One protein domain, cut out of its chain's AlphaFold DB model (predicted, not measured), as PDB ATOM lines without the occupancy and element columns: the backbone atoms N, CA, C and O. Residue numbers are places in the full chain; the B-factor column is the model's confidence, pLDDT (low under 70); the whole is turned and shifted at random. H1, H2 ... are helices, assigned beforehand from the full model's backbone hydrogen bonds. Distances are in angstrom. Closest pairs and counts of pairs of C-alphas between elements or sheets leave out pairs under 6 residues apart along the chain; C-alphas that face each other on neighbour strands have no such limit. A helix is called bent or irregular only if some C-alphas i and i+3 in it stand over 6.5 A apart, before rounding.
ATOM      1  N   THR A 383     139.341 125.952 175.358       56.78
ATOM      2  CA  THR A 383     137.916 125.983 175.713       56.78
ATOM      3  C   THR A 383     136.978 125.904 174.509       56.78
ATOM      4  O   THR A 383     135.987 125.188 174.584       56.78
ATOM      5  N   GLY A 384     137.291 126.568 173.389       58.66
ATOM      6  CA  GLY A 384     136.497 126.447 172.158       58.66
ATOM      7  C   GLY A 384     136.523 125.020 171.611       58.66
ATOM      8  O   GLY A 384     135.497 124.490 171.199       58.66
ATOM      9  N   PHE A 385     137.681 124.367 171.716       62.81
ATOM     10  CA  PHE A 385     137.829 122.964 171.346       62.81
ATOM     11  C   PHE A 385     137.032 122.023 172.244       62.81
ATOM     12  O   PHE A 385     136.358 121.133 171.738       62.81
ATOM     13  N   LEU A 386     137.081 122.217 173.563       68.69
ATOM     14  CA  LEU A 386     136.295 121.399 174.483       68.69
ATOM     15  C   LEU A 386     134.791 121.552 174.217       68.69
ATOM     16  O   LEU A 386     134.079 120.556 174.249       68.69
ATOM     17  N   CYS A 387     134.313 122.756 173.895       66.94
ATOM     18  CA  CYS A 387     132.915 122.970 173.525       66.94
ATOM     19  C   CYS A 387     132.530 122.233 172.237       66.94
ATOM     20  O   CYS A 387     131.520 121.536 172.231       66.94
ATOM     21  N   GLU A 388     133.338 122.334 171.180       62.59
ATOM     22  CA  GLU A 388     133.038 121.660 169.910       62.59
ATOM     23  C   GLU A 388     133.119 120.139 170.053       62.59
ATOM     24  O   GLU A 388     132.247 119.396 169.614       62.59
ATOM     25  N   PHE A 389     134.118 119.652 170.780       70.62
ATOM     26  CA  PHE A 389     134.230 118.236 171.081       70.62
ATOM     27  C   PHE A 389     133.040 117.730 171.914       70.62
ATOM     28  O   PHE A 389     132.536 116.627 171.683       70.62
ATOM     29  N   HIS A 390     132.550 118.542 172.854       74.06
ATOM     30  CA  HIS A 390     131.333 118.245 173.605       74.06
ATOM     31  C   HIS A 390     130.100 118.196 172.701       74.06
ATOM     32  O   HIS A 390     129.259 117.314 172.858       74.06
ATOM     33  N   HIS A 391     129.998 119.130 171.756       68.00
ATOM     34  CA  HIS A 391     128.913 119.191 170.787       68.00
ATOM     35  C   HIS A 391     128.905 117.951 169.881       68.00
ATOM     36  O   HIS A 391     127.884 117.274 169.780       68.00
ATOM     37  N   GLN A 392     130.064 117.559 169.345       63.94
ATOM     38  CA  GLN A 392     130.233 116.325 168.567       63.94
ATOM     39  C   GLN A 392     129.910 115.066 169.386       63.94
ATOM     40  O   GLN A 392     129.291 114.133 168.876       63.94
ATOM     41  N   MET A 393     130.280 115.038 170.672       77.81
ATOM     42  CA  MET A 393     129.884 113.958 171.583       77.81
ATOM     43  C   MET A 393     128.359 113.882 171.721       77.81
ATOM     44  O   MET A 393     127.816 112.777 171.713       77.81
ATOM     45  N   LYS A 394     127.662 115.024 171.796       73.50
ATOM     46  CA  LYS A 394     126.197 115.054 171.881       73.50
ATOM     47  C   LYS A 394     125.516 114.581 170.599       73.50
ATOM     48  O   LYS A 394     124.633 113.735 170.685       73.50
ATOM     49  N   LEU A 395     125.959 115.068 169.439       65.00
ATOM     50  CA  LEU A 395     125.414 114.678 168.131       65.00
ATOM     51  C   LEU A 395     125.646 113.194 167.817       65.00
ATOM     52  O   LEU A 395     124.783 112.525 167.261       65.00
ATOM     53  N   GLY A 396     126.816 112.663 168.178       60.25
ATOM     54  CA  GLY A 396     127.217 111.300 167.829       60.25
ATOM     55  C   GLY A 396     126.705 110.197 168.758       60.25
ATOM     56  O   GLY A 396     127.055 109.035 168.536       60.25
ATOM     57  N   ASN A 397     125.951 110.519 169.817       68.00
ATOM     58  CA  ASN A 397     125.514 109.541 170.817       68.00
ATOM     59  C   ASN A 397     124.052 109.763 171.237       68.00
ATOM     60  O   ASN A 397     123.712 110.794 171.810       68.00
ATOM     61  N   SER A 398     123.219 108.735 171.062       67.75
ATOM     62  CA  SER A 398     121.784 108.723 171.405       67.75
ATOM     63  C   SER A 398     121.469 108.868 172.901       67.75
ATOM     64  O   SER A 398     120.331 109.131 173.265       67.75
ATOM     65  N   HIS A 399     122.458 108.680 173.780       74.12
ATOM     66  CA  HIS A 399     122.310 108.782 175.240       74.12
ATOM     67  C   HIS A 399     122.968 110.040 175.822       74.12
ATOM     68  O   HIS A 399     123.282 110.092 177.014       74.12
ATOM     69  N   SER A 400     123.225 111.043 174.982       72.44
ATOM     70  CA  SER A 400     123.932 112.263 175.369       72.44
ATOM     71  C   SER A 400     123.173 113.146 176.369       72.44
ATOM     72  O   SER A 400     123.794 113.991 177.020       72.44
ATOM     73  N   ASP A 401     121.880 112.888 176.583       77.31
ATOM     74  CA  ASP A 401     121.049 113.539 177.605       77.31
ATOM     75  C   ASP A 401     121.367 113.070 179.037       77.31
ATOM     76  O   ASP A 401     121.091 113.772 180.011       77.31
ATOM     77  N   CYS A 402     122.001 111.902 179.198       84.06
ATOM     78  CA  CYS A 402     122.389 111.394 180.511       84.06
ATOM     79  C   CYS A 402     123.751 111.960 180.940       84.06
ATOM     80  O   CYS A 402     124.808 111.462 180.543       84.06
ATOM     81  N   ILE A 403     123.730 112.973 181.811       83.56
ATOM     82  CA  ILE A 403     124.936 113.665 182.307       83.56
ATOM     83  C   ILE A 403     125.931 112.696 182.969       83.56
ATOM     84  O   ILE A 403     127.143 112.835 182.801       83.56
ATOM     85  N   LEU A 404     125.440 111.666 183.665       86.50
ATOM     86  CA  LEU A 404     126.286 110.655 184.316       86.50
ATOM     87  C   LEU A 404     127.127 109.844 183.316       86.50
ATOM     88  O   LEU A 404     128.207 109.371 183.666       86.50
ATOM     89  N   LEU A 405     126.667 109.710 182.067       85.38
ATOM     90  CA  LEU A 405     127.392 109.000 181.011       85.38
ATOM     91  C   LEU A 405     128.416 109.883 180.294       85.38
ATOM     92  O   LEU A 405     129.246 109.356 179.550       85.38
ATOM     93  N   TRP A 406     128.416 111.202 180.513       87.31
ATOM     94  CA  TRP A 406     129.299 112.118 179.789       87.31
ATOM     95  C   TRP A 406     130.781 111.738 179.865       87.31
ATOM     96  O   TRP A 406     131.397 111.705 178.802       87.31
ATOM     97  N   PRO A 407     131.378 111.387 181.022       86.50
ATOM     98  CA  PRO A 407     132.792 111.009 181.067       86.50
ATOM     99  C   PRO A 407     133.118 109.819 180.151       86.50
ATOM    100  O   PRO A 407     134.128 109.823 179.446       86.50
ATOM    101  N   TYR A 408     132.228 108.826 180.097       86.06
ATOM    102  CA  TYR A 408     132.374 107.662 179.225       86.06
ATOM    103  C   TYR A 408     132.184 108.022 177.741       86.06
ATOM    104  O   TYR A 408     132.996 107.634 176.893       86.06
ATOM    105  N   LEU A 409     131.153 108.806 177.413       83.12
ATOM    106  CA  LEU A 409     130.873 109.251 176.044       83.12
ATOM    107  C   LEU A 409     131.989 110.151 175.490       83.12
ATOM    108  O   LEU A 409     132.366 110.034 174.325       83.12
ATOM    109  N   TRP A 410     132.585 110.996 176.330       86.62
ATOM    110  CA  TRP A 410     133.762 111.789 175.980       86.62
ATOM    111  C   TRP A 410     134.962 110.908 175.634       86.62
ATOM    112  O   TRP A 410     135.570 111.087 174.577       86.62
ATOM    113  N   CYS A 411     135.280 109.926 176.480       81.75
ATOM    114  CA  CYS A 411     136.388 109.001 176.246       81.75
ATOM    115  C   CYS A 411     136.203 108.198 174.952       81.75
ATOM    116  O   CYS A 411     137.129 108.088 174.146       81.75
ATOM    117  N   THR A 412     135.004 107.669 174.710       79.06
ATOM    118  CA  THR A 412     134.708 106.896 173.492       79.06
ATOM    119  C   THR A 412     134.752 107.765 172.235       79.06
ATOM    120  O   THR A 412     135.361 107.364 171.238       79.06
ATOM    121  N   THR A 413     134.202 108.981 172.291       78.12
ATOM    122  CA  THR A 413     134.295 109.975 171.209       78.12
ATOM    123  C   THR A 413     135.755 110.334 170.931       78.12
ATOM    124  O   THR A 413     136.155 110.436 169.771       78.12
ATOM    125  N   LEU A 414     136.597 110.425 171.968       79.94
ATOM    126  CA  LEU A 414     138.006 110.813 171.825       79.94
ATOM    127  C   LEU A 414     138.812 109.695 171.185       79.94
ATOM    128  O   LEU A 414     139.572 109.936 170.251       79.94
ATOM    129  N   ILE A 415     138.595 108.458 171.626       77.94
ATOM    130  CA  ILE A 415     139.222 107.279 171.028       77.94
ATOM    131  C   ILE A 415     138.819 107.153 169.555       77.94
ATOM    132  O   ILE A 415     139.687 106.930 168.708       77.94
ATOM    133  N   ARG A 416     137.532 107.340 169.225       73.19
ATOM    134  CA  ARG A 416     137.048 107.347 167.833       73.19
ATOM    135  C   ARG A 416     137.706 108.459 167.021       73.19
ATOM    136  O   ARG A 416     138.231 108.178 165.947       73.19
ATOM    137  N   PHE A 417     137.762 109.679 167.546       70.94
ATOM    138  CA  PHE A 417     138.398 110.821 166.887       70.94
ATOM    139  C   PHE A 417     139.889 110.570 166.611       70.94
ATOM    140  O   PHE A 417     140.343 110.695 165.474       70.94
ATOM    141  N   LEU A 418     140.654 110.131 167.616       73.44
ATOM    142  CA  LEU A 418     142.079 109.815 167.476       73.44
ATOM    143  C   LEU A 418     142.319 108.659 166.492       73.44
ATOM    144  O   LEU A 418     143.234 108.723 165.664       73.44
ATOM    145  N   ARG A 419     141.486 107.613 166.548       70.56
ATOM    146  CA  ARG A 419     141.556 106.460 165.642       70.56
ATOM    147  C   ARG A 419     141.223 106.856 164.206       70.56
ATOM    148  O   ARG A 419     141.952 106.446 163.304       70.56
ATOM    149  N   ASN A 420     140.188 107.661 163.990       65.31
ATOM    150  CA  ASN A 420     139.793 108.143 162.667       65.31
ATOM    151  C   ASN A 420     140.860 109.077 162.084       65.31
ATOM    152  O   ASN A 420     141.223 108.933 160.918       65.31
ATOM    153  N   ASN A 421     141.454 109.944 162.909       63.22
ATOM    154  CA  ASN A 421     142.547 110.822 162.488       63.22
ATOM    155  C   ASN A 421     143.785 110.044 162.009       63.22
ATOM    156  O   ASN A 421     144.373 110.378 160.982       63.22
ATOM    157  N   ARG A 422     144.150 108.955 162.698       65.94
ATOM    158  CA  ARG A 422     145.284 108.111 162.287       65.94
ATOM    159  C   ARG A 422     144.961 107.161 161.133       65.94
ATOM    160  O   ARG A 422     145.765 107.047 160.217       65.94
ATOM    161  N   ARG A 423     143.829 106.448 161.183       60.72
ATOM    162  CA  ARG A 423     143.526 105.350 160.244       60.72
ATOM    163  C   ARG A 423     142.837 105.799 158.962       60.72
ATOM    164  O   ARG A 423     143.151 105.264 157.909       60.72
ATOM    165  N   ILE A 424     141.909 106.748 159.056       57.53
ATOM    166  CA  ILE A 424     141.122 107.218 157.905       57.53
ATOM    167  C   ILE A 424     141.819 108.424 157.284       57.53
ATOM    168  O   ILE A 424     142.053 108.478 156.083       57.53
ATOM    169  N   ARG A 425     142.213 109.370 158.134       52.62
ATOM    170  CA  ARG A 425     142.718 110.680 157.724       52.62
ATOM    171  C   ARG A 425     144.246 110.745 157.544       52.62
ATOM    172  O   ARG A 425     144.759 111.735 157.034       52.62
ATOM    173  N   LYS A 426     144.986 109.704 157.946       64.69
ATOM    174  CA  LYS A 426     146.459 109.603 157.826       64.69
ATOM    175  C   LYS A 426     147.208 110.869 158.275       64.69
ATOM    176  O   LYS A 426     148.187 111.276 157.659       64.69
ATOM    177  N   THR A 427     146.748 111.499 159.354       61.12
ATOM    178  CA  THR A 427     147.252 112.806 159.785       61.12
ATOM    179  C   THR A 427     147.426 112.904 161.296       61.12
ATOM    180  O   THR A 427     146.853 112.124 162.063       61.12
ATOM    181  N   SER A 428     148.219 113.878 161.747       69.00
ATOM    182  CA  SER A 428     148.374 114.158 163.174       69.00
ATOM    183  C   SER A 428     147.268 115.086 163.667       69.00
ATOM    184  O   SER A 428     146.963 116.105 163.048       69.00
ATOM    185  N   THR A 429     146.702 114.779 164.833       65.62
ATOM    186  CA  THR A 429     145.718 115.642 165.506       65.62
ATOM    187  C   THR A 429     146.260 117.052 165.732       65.62
ATOM    188  O   THR A 429     145.547 118.022 165.513       65.62
ATOM    189  N   LEU A 430     147.548 117.190 166.060       66.19
ATOM    190  CA  LEU A 430     148.215 118.485 166.213       66.19
ATOM    191  C   LEU A 430     148.157 119.338 164.931       66.19
ATOM    192  O   LEU A 430     147.938 120.546 164.999       66.19
ATOM    193  N   SER A 431     148.317 118.719 163.757       65.50
ATOM    194  CA  SER A 431     148.226 119.427 162.474       65.50
ATOM    195  C   SER A 431     146.796 119.867 162.138       65.50
ATOM    196  O   SER A 431     146.612 120.975 161.638       65.50
ATOM    197  N   ILE A 432     145.791 119.055 162.491       65.44
ATOM    198  CA  ILE A 432     144.363 119.413 162.422       65.44
ATOM    199  C   ILE A 432     144.101 120.655 163.274       65.44
ATOM    200  O   ILE A 432     143.536 121.634 162.791       65.44
ATOM    201  N   PHE A 433     144.568 120.645 164.525       65.81
ATOM    202  CA  PHE A 433     144.406 121.771 165.442       65.81
ATOM    203  C   PHE A 433     145.078 123.042 164.936       65.81
ATOM    204  O   PHE A 433     144.486 124.119 164.994       65.81
ATOM    205  N   LYS A 434     146.297 122.925 164.404       67.81
ATOM    206  CA  LYS A 434     147.025 124.065 163.846       67.81
ATOM    207  C   LYS A 434     146.263 124.695 162.676       67.81
ATOM    208  O   LYS A 434     146.096 125.912 162.676       67.81
ATOM    209  N   LYS A 435     145.755 123.883 161.738       67.88
ATOM    210  CA  LYS A 435     144.953 124.369 160.601       67.88
ATOM    211  C   LYS A 435     143.642 125.016 161.062       67.88
ATOM    212  O   LYS A 435     143.345 126.133 160.657       67.88
ATOM    213  N   ALA A 436     142.910 124.382 161.981       65.81
ATOM    214  CA  ALA A 436     141.677 124.949 162.532       65.81
ATOM    215  C   ALA A 436     141.921 126.303 163.230       65.81
ATOM    216  O   ALA A 436     141.180 127.259 163.017       65.81
ATOM    217  N   SER A 437     143.008 126.431 164.000       66.25
ATOM    218  CA  SER A 437     143.377 127.701 164.637       66.25
ATOM    219  C   SER A 437     143.793 128.782 163.634       66.25
ATOM    220  O   SER A 437     143.522 129.958 163.883       66.25
ATOM    221  N   GLN A 438     144.478 128.423 162.543       69.69
ATOM    222  CA  GLN A 438     144.839 129.364 161.474       69.69
ATOM    223  C   GLN A 438     143.585 129.907 160.785       69.69
ATOM    224  O   GLN A 438     143.448 131.120 160.650       69.69
ATOM    225  N   ARG A 439     142.625 129.033 160.480       69.94
ATOM    226  CA  ARG A 439     141.337 129.399 159.886       69.94
ATOM    227  C   ARG A 439     140.494 130.291 160.797       69.94
ATOM    228  O   ARG A 439     140.009 131.332 160.364       69.94
ATOM    229  N   SER A 440     140.383 129.956 162.086       69.12
ATOM    230  CA  SER A 440     139.697 130.819 163.061       69.12
ATOM    231  C   SER A 440     140.381 132.182 163.216       69.12
ATOM    232  O   SER A 440     139.730 133.167 163.559       69.12
ATOM    233  N   ARG A 441     141.698 132.277 163.000       73.44
ATOM    234  CA  ARG A 441     142.406 133.564 162.971       73.44
ATOM    235  C   ARG A 441     142.089 134.342 161.694       73.44
ATOM    236  O   ARG A 441     141.684 135.489 161.812       73.44
ATOM    237  N   LEU A 442     142.170 133.709 160.526       73.38
ATOM    238  CA  LEU A 442     141.830 134.324 159.240       73.38
ATOM    239  C   LEU A 442     140.405 134.903 159.238       73.38
ATOM    240  O   LEU A 442     140.196 136.034 158.810       73.38
ATOM    241  N   LEU A 443     139.440 134.154 159.776       71.81
ATOM    242  CA  LEU A 443     138.045 134.578 159.915       71.81
ATOM    243  C   LEU A 443     137.874 135.820 160.802       71.81
ATOM    244  O   LEU A 443     137.065 136.692 160.485       71.81
ATOM    245  N   ARG A 444     138.635 135.898 161.900       74.69
ATOM    246  CA  ARG A 444     138.641 137.057 162.806       74.69
ATOM    247  C   ARG A 444     139.328 138.261 162.176       74.69
ATOM    248  O   ARG A 444     138.784 139.353 162.238       74.69
ATOM    249  N   ASP A 445     140.464 138.053 161.517       76.50
ATOM    250  CA  ASP A 445     141.217 139.123 160.855       76.50
ATOM    251  C   ASP A 445     140.400 139.747 159.704       76.50
ATOM    252  O   ASP A 445     140.438 140.957 159.491       76.50
ATOM    253  N   LEU A 446     139.590 138.938 159.008       72.94
ATOM    254  CA  LEU A 446     138.622 139.392 158.001       72.94
ATOM    255  C   LEU A 446     137.304 139.917 158.592       72.94
ATOM    256  O   LEU A 446     136.432 140.347 157.835       72.94
ATOM    257  N   LYS A 447     137.142 139.885 159.921       75.88
ATOM    258  CA  LYS A 447     135.958 140.372 160.644       75.88
ATOM    259  C   LYS A 447     134.642 139.792 160.131       75.88
ATOM    260  O   LYS A 447     133.608 140.455 160.156       75.88
TER     261      LYS A 447
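Overview. This is residues 383 to 447 of the 451 residues of an uncharacterized protein of Eubacterium sp. CAG:38 (UniProt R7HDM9). Two long helices, H2 and H3, make a wide, open V or L, the last residues of H2 standing near the first of H3; a shorter helix, H1, sits inside the opening and packs with residues 390 to 393 on part of H2, residues 409 to 413. H3 is the bare arm, and its far part, residues 438 to 445, sticks out with residues 446 and 447. The printed part has 65 residues with three named helices in the order H1, H2, H3 and no named strand, and its class is all helix. The whole is loose, with a radius of gyration of the C-alphas of 14.0 A, and flat, spanning 40 by 30 by 15 A.

Along the chain. Begin with H2, residues 403 to 423, the longest helix. Find C-alpha 403 at (124.936, 113.665, 182.307); from there it runs 30.0 A to C-alpha 423 at (143.526, 105.350, 160.244). It is irregular, with C-alphas 404 and 407 7.3 A apart, and it has a kink of 26 degrees near residue 410. Look next at H3, residues 429 to 445, which runs 24.4 A and ends with C-alpha 445 at (141.217, 139.123, 160.855). Then go back to H1, residues 383 to 395, which runs 18.5 A from C-alpha 383 at (137.916, 125.983, 175.713).

Arrangement. Start again at H2, which touches H1 with residues 409 to 413 alone, while H1 touches it with residues 390 to 393 alone. The closest C-alphas are those of Met 393 and Thr 413, 6.0 A apart. Their lines stand about perpendicular, at 82 degrees. Further along H2, look at Asn 421 and, past the link, at Thr 429: their C-alphas are the closest of H2 and H3, 6.5 A apart, and the two helices are close but not clearly touching. The lines of H2 and H3 are about perpendicular too, at 79 degrees. H1 and H3 are apart. Along the backbones of H1 and H3, each O i to N i+4 pair is within hydrogen-bond range; in H2, 15 of 17 are.

Size, cuts and confidence. The two C-alphas farthest apart are those of Leu 404 and Leu 446, at 40.9 A. Leave out residues 438 to 447, which stand free, and the body of 55 residues spans 32 by 24 by 15 A. The link from H2 to H3, with 5 residues, is tight, and the link from H1 to H2, with 7, is short. The printed part has no cut. In the B-factor column the mean pLDDT of the printed part is 71.2; 33 residues are under 70, namely 383 to 388, 391 to 392, 395 to 398 and 420 to 440.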